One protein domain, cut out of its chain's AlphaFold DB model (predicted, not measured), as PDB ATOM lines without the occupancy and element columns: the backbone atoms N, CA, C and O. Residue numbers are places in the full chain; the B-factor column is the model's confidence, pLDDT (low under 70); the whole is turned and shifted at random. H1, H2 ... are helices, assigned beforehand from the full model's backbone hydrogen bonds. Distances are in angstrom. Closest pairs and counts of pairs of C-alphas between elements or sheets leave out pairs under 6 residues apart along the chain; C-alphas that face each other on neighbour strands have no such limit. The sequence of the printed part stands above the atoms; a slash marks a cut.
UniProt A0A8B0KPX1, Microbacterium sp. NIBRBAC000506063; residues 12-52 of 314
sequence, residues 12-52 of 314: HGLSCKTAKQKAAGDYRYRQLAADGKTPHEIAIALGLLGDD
ATOM      1  N   HIS A  12     -42.254 -15.648  -6.663       63.16
ATOM      2  CA  HIS A  12     -42.344 -17.076  -6.335       63.16
ATOM      3  C   HIS A  12     -43.025 -17.386  -4.991       63.16
ATOM      4  O   HIS A  12     -42.829 -18.466  -4.438       63.16
ATOM      5  N   GLY A  13     -43.813 -16.459  -4.433       66.50
ATOM      6  CA  GLY A  13     -44.660 -16.716  -3.252       66.50
ATOM      7  C   GLY A  13     -43.919 -16.838  -1.908       66.50
ATOM      8  O   GLY A  13     -44.544 -16.903  -0.852       66.50
ATOM      9  N   LEU A  14     -42.585 -16.791  -1.906       71.38
ATOM     10  CA  LEU A  14     -41.748 -16.745  -0.706       71.38
ATOM     11  C   LEU A  14     -40.937 -15.448  -0.689       71.38
ATOM     12  O   LEU A  14     -39.995 -15.280  -1.459       71.38
ATOM     13  N   SER A  15     -41.253 -14.534   0.234       79.62
ATOM     14  CA  SER A  15     -40.385 -13.371   0.466       79.62
ATOM     15  C   SER A  15     -38.982 -13.834   0.898       79.62
ATOM     16  O   SER A  15     -38.856 -14.802   1.656       79.62
ATOM     17  N   CYS A  16     -37.915 -13.125   0.498       76.69
ATOM     18  CA  CYS A  16     -36.538 -13.468   0.895       76.69
ATOM     19  C   CYS A  16     -36.376 -13.600   2.421       76.69
ATOM     20  O   CYS A  16     -35.565 -14.389   2.908       76.69
ATOM     21  N   LYS A  17     -37.172 -12.848   3.194       81.12
ATOM     22  CA  LYS A  17     -37.190 -12.913   4.658       81.12
ATOM     23  C   LYS A  17     -37.763 -14.243   5.159       81.12
ATOM     24  O   LYS A  17     -37.154 -14.869   6.025       81.12
ATOM     25  N   THR A  18     -38.877 -14.697   4.583       81.00
ATOM     26  CA  THR A  18     -39.508 -15.988   4.909       81.00
ATOM     27  C   THR A  18     -38.598 -17.157   4.526       81.00
ATOM     28  O   THR A  18     -38.385 -18.060   5.334       81.00
ATOM     29  N   ALA A  19     -37.983 -17.096   3.340       79.31
ATOM     30  CA  ALA A  19     -37.005 -18.083   2.877       79.31
ATOM     31  C   ALA A  19     -35.799 -18.186   3.829       79.31
ATOM     32  O   ALA A  19     -35.418 -19.280   4.241       79.31
ATOM     33  N   LYS A  20     -35.241 -17.046   4.267       84.75
ATOM     34  CA  LYS A  20     -34.117 -17.009   5.219       84.75
ATOM     35  C   LYS A  20     -34.495 -17.561   6.598       84.75
ATOM     36  O   LYS A  20     -33.702 -18.272   7.211       84.75
ATOM     37  N   GLN A  21     -35.705 -17.270   7.076       86.69
ATOM     38  CA  GLN A  21     -36.206 -17.789   8.350       86.69
ATOM     39  C   GLN A  21     -36.419 -19.311   8.305       86.69
ATOM     40  O   GLN A  21     -36.041 -20.005   9.248       86.69
ATOM     41  N   LYS A  22     -36.956 -19.847   7.200       83.06
ATOM     42  CA  LYS A  22     -37.136 -21.297   7.033       83.06
ATOM     43  C   LYS A  22     -35.830 -22.037   6.771       83.06
ATOM     44  O   LYS A  22     -35.629 -23.091   7.362       83.06
ATOM     45  N   ALA A  23     -34.891 -21.458   6.026       79.94
ATOM     46  CA  ALA A  23     -33.548 -22.022   5.892       79.94
ATOM     47  C   ALA A  23     -32.861 -22.217   7.259       79.94
ATOM     48  O   ALA A  23     -32.126 -23.186   7.456       79.94
ATOM     49  N   ALA A  24     -33.133 -21.342   8.233       83.50
ATOM     50  CA  ALA A  24     -32.561 -21.441   9.571       83.50
ATOM     51  C   ALA A  24     -33.169 -22.568  10.429       83.50
ATOM     52  O   ALA A  24     -32.436 -23.150  11.226       83.50
ATOM     53  N   GLY A  25     -34.448 -22.924  10.258       87.06
ATOM     54  CA  GLY A  25     -35.153 -23.822  11.190       87.06
ATOM     55  C   GLY A  25     -35.819 -25.065  10.594       87.06
ATOM     56  O   GLY A  25     -36.118 -25.991  11.339       87.06
ATOM     57  N   ASP A  26     -36.049 -25.113   9.285       89.38
ATOM     58  CA  ASP A  26     -36.894 -26.128   8.653       89.38
ATOM     59  C   ASP A  26     -36.035 -27.113   7.841       89.38
ATOM     60  O   ASP A  26     -35.483 -26.772   6.790       89.38
ATOM     61  N   TYR A  27     -35.877 -28.339   8.348       93.75
ATOM     62  CA  TYR A  27     -35.038 -29.369   7.718       93.75
ATOM     63  C   TYR A  27     -35.515 -29.703   6.297       93.75
ATOM     64  O   TYR A  27     -34.697 -29.828   5.386       93.75
ATOM     65  N   ARG A  28     -36.839 -29.749   6.083       93.50
ATOM     66  CA  ARG A  28     -37.441 -30.008   4.765       93.50
ATOM     67  C   ARG A  28     -37.076 -28.940   3.739       93.50
ATOM     68  O   ARG A  28     -36.760 -29.279   2.605       93.50
ATOM     69  N   TYR A  29     -37.057 -27.668   4.141       93.25
ATOM     70  CA  TYR A  29     -36.633 -26.576   3.262       93.25
ATOM     71  C   TYR A  29     -35.180 -26.765   2.805       93.25
ATOM     72  O   TYR A  29     -34.879 -26.602   1.625       93.25
ATOM     73  N   ARG A  30     -34.271 -27.143   3.720       92.00
ATOM     74  CA  ARG A  30     -32.857 -27.377   3.378       92.00
ATOM     75  C   ARG A  30     -32.673 -28.560   2.437       92.00
ATOM     76  O   ARG A  30     -31.840 -28.469   1.547       92.00
ATOM     77  N   GLN A  31     -33.438 -29.634   2.631       95.25
ATOM     78  CA  GLN A  31     -33.388 -30.808   1.762       95.25
ATOM     79  C   GLN A  31     -33.840 -30.455   0.339       95.25
ATOM     80  O   GLN A  31     -33.078 -30.642  -0.599       95.25
ATOM     81  N   LEU A  32     -35.001 -29.807   0.186       94.81
ATOM     82  CA  LEU A  32     -35.508 -29.396  -1.130       94.81
ATOM     83  C   LEU A  32     -34.592 -28.373  -1.826       94.81
ATOM     84  O   LEU A  32     -34.428 -28.413  -3.043       94.81
ATOM     85  N   ALA A  33     -33.968 -27.471  -1.063       92.06
ATOM     86  CA  ALA A  33     -32.981 -26.535  -1.596       92.06
ATOM     87  C   ALA A  33     -31.669 -27.229  -2.013       92.06
ATOM     88  O   ALA A  33     -31.042 -26.813  -2.987       92.06
ATOM     89  N   ALA A  34     -31.244 -28.273  -1.291       92.75
ATOM     90  CA  ALA A  34     -30.086 -29.089  -1.657       92.75
ATOM     91  C   ALA A  34     -30.348 -29.911  -2.929       92.75
ATOM     92  O   ALA A  34     -29.445 -30.043  -3.751       92.75
ATOM     93  N   ASP A  35     -31.593 -30.349  -3.132       95.25
ATOM     94  CA  ASP A  35     -32.061 -31.018  -4.353       95.25
ATOM     95  C   ASP A  35     -32.158 -30.065  -5.566       95.25
ATOM     96  O   ASP A  35     -32.518 -30.486  -6.662       95.25
ATOM     97  N   GLY A  36     -31.850 -28.773  -5.390       93.50
ATOM     98  CA  GLY A  36     -31.830 -27.782  -6.468       93.50
ATOM     99  C   GLY A  36     -33.203 -27.248  -6.877       93.50
ATOM    100  O   GLY A  36     -33.297 -26.580  -7.904       93.50
ATOM    101  N   LYS A  37     -34.253 -27.505  -6.087       93.06
ATOM    102  CA  LYS A  37     -35.605 -27.022  -6.392       93.06
ATOM    103  C   LYS A  37     -35.689 -25.502  -6.358       93.06
ATOM    104  O   LYS A  37     -35.045 -24.838  -5.537       93.06
ATOM    105  N   THR A  38     -36.521 -24.945  -7.232       89.38
ATOM    106  CA  THR A  38     -36.746 -23.495  -7.275       89.38
ATOM    107  C   THR A  38     -37.535 -23.032  -6.042       89.38
ATOM    108  O   THR A  38     -38.283 -23.818  -5.452       89.38
ATOM    109  N   PRO A  39     -37.431 -21.755  -5.621       86.88
ATOM    110  CA  PRO A  39     -38.216 -21.242  -4.496       86.88
ATOM    111  C   PRO A  39     -39.726 -21.494  -4.632       86.88
ATOM    112  O   PRO A  39     -40.384 -21.769  -3.632       86.88
ATOM    113  N   HIS A  40     -40.258 -21.464  -5.857       86.38
ATOM    114  CA  HIS A  40     -41.665 -21.745  -6.139       86.38
ATOM    115  C   HIS A  40     -42.032 -23.212  -5.864       86.38
ATOM    116  O   HIS A  40     -42.978 -23.490  -5.132       86.38
ATOM    117  N   GLU A  41     -41.238 -24.161  -6.361       89.19
ATOM    118  CA  GLU A  41     -41.435 -25.595  -6.104       89.19
ATOM    119  C   GLU A  41     -41.303 -25.940  -4.618       89.19
ATOM    120  O   GLU A  41     -42.033 -26.785  -4.101       89.19
ATOM    121  N   ILE A  42     -40.384 -25.270  -3.912       91.81
ATOM    122  CA  ILE A  42     -40.240 -25.411  -2.460       91.81
ATOM    123  C   ILE A  42     -41.502 -24.905  -1.754       91.81
ATOM    124  O   ILE A  42     -41.958 -25.533  -0.800       91.81
ATOM    125  N   ALA A  43     -42.086 -23.796  -2.212       88.38
ATOM    126  CA  ALA A  43     -43.315 -23.258  -1.644       88.38
ATOM    127  C   ALA A  43     -44.513 -24.199  -1.857       88.38
ATOM    128  O   ALA A  43     -45.254 -24.440  -0.903       88.38
ATOM    129  N   ILE A  44     -44.651 -24.791  -3.050       90.56
ATOM    130  CA  ILE A  44     -45.669 -25.814  -3.348       90.56
ATOM    131  C   ILE A  44     -45.465 -27.046  -2.460       90.56
ATOM    132  O   ILE A  44     -46.385 -27.485  -1.776       90.56
ATOM    133  N   ALA A  45     -44.240 -27.575  -2.390       92.69
ATOM    134  CA  ALA A  45     -43.932 -28.768  -1.600       92.69
ATOM    135  C   ALA A  45     -44.132 -28.571  -0.085       92.69
ATOM    136  O   ALA A  45     -44.342 -29.539   0.647       92.69
ATOM    137  N   LEU A  46     -44.048 -27.328   0.398       91.56
ATOM    138  CA  LEU A  46     -44.323 -26.967   1.788       91.56
ATOM    139  C   LEU A  46     -45.791 -26.579   2.040       91.56
ATOM    140  O   LEU A  46     -46.114 -26.246   3.179       91.56
ATOM    141  N   GLY A  47     -46.657 -26.611   1.019       90.75
ATOM    142  CA  GLY A  47     -48.065 -26.211   1.122       90.75
ATOM    143  C   GLY A  47     -48.251 -24.728   1.458       90.75
ATOM    144  O   GLY A  47     -49.182 -24.366   2.170       90.75
ATOM    145  N   LEU A  48     -47.309 -23.876   1.038       86.56
ATOM    146  CA  LEU A  48     -47.320 -22.437   1.329       86.56
ATOM    147  C   LEU A  48     -48.054 -21.617   0.264       86.56
ATOM    148  O   LEU A  48     -48.492 -20.510   0.567       86.56
ATOM    149  N   LEU A  49     -48.183 -22.143  -0.955       82.12
ATOM    150  CA  LEU A  49     -49.172 -21.645  -1.905       82.12
ATOM    151  C   LEU A  49     -50.459 -22.429  -1.658       82.12
ATOM    152  O   LEU A  49     -50.450 -23.654  -1.746       82.12
ATOM    153  N   GLY A  50     -51.542 -21.724  -1.328       71.81
ATOM    154  CA  GLY A  50     -52.878 -22.297  -1.462       71.81
ATOM    155  C   GLY A  50     -53.146 -22.603  -2.936       71.81
ATOM    156  O   GLY A  50     -52.630 -21.895  -3.808       71.81
ATOM    157  N   ASP A  51     -53.943 -23.638  -3.200       69.00
ATOM    158  CA  ASP A  51     -54.241 -24.164  -4.544       69.00
ATOM    159  C   ASP A  51     -54.851 -23.120  -5.515       69.00
ATOM    160  O   ASP A  51     -54.935 -23.352  -6.719       69.00
ATOM    161  N   ASP A  52     -55.183 -21.923  -5.026       56.56
ATOM    162  CA  ASP A  52     -55.897 -20.872  -5.758       56.56
ATOM    163  C   ASP A  52     -54.985 -19.885  -6.520       56.56
ATOM    164  O   ASP A  52     -55.454 -18.879  -7.049       56.56
TER     165      ASP A  52
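What this domain is: This is residues 12 to 52 of the 314 residues of a protein of Microbacterium sp. NIBRBAC000506063 (UniProt A0A8B0KPX1). Three short helices are set round in a small open C, with H2 in the middle, H1 at one end and H3 at the other, each turned steeply to the next. Residues 46 to 52 follow H3 as a tail that leads away from the helices and makes much of the length. The printed part has 41 residues, with three named helices in the order H1, H2, H3 and no named strand, and its class is all helix. It is compact, with a radius of gyration of the C-alphas of 9.4 A and spans of 27 by 20 by 13 A.

Where its parts are: H1, the longest helix, has residues 16 to 25 and measures 14.7 A from C-alpha 16 at (-36.538, -13.468, 0.895) to C-alpha 25 at (-35.153, -23.822, 11.190). H2 has residues 27 to 34 and measures 10.6 A. H3 has residues 39 to 45 and measures 9.9 A, ending at C-alpha 45 at (-43.932, -28.768, -1.600).

How they stand to each other: H1 and H2 touch only at the corner by their link, and only just, with 3 pairs of C-alphas within 8 A. Their closest C-alphas, those of Ala 23 and Arg 30, are 6.0 A apart. The two run opposite ways at a steep tilt of 63 degrees. H2 and H3 touch, and their closest C-alphas, those of Leu 32 and Ile 42, are 6.3 A apart. They run opposite ways at a steep tilt of 48 degrees. H1 and H3 are apart, but only just, at 8.1 A between their closest C-alphas. In H1, H2 and H3 every O i to N i+4 pair is within hydrogen-bond range.

The domain as a whole: The C-alphas farthest apart, those of Ala 24 and Asp 52, are 27.9 A from each other. The printed part has no cut, and the links H1 to H2 and H2 to H3 are tight. The mean pLDDT of the printed part is 85.0, and residues 12 to 13 and 51 to 52 are under 70.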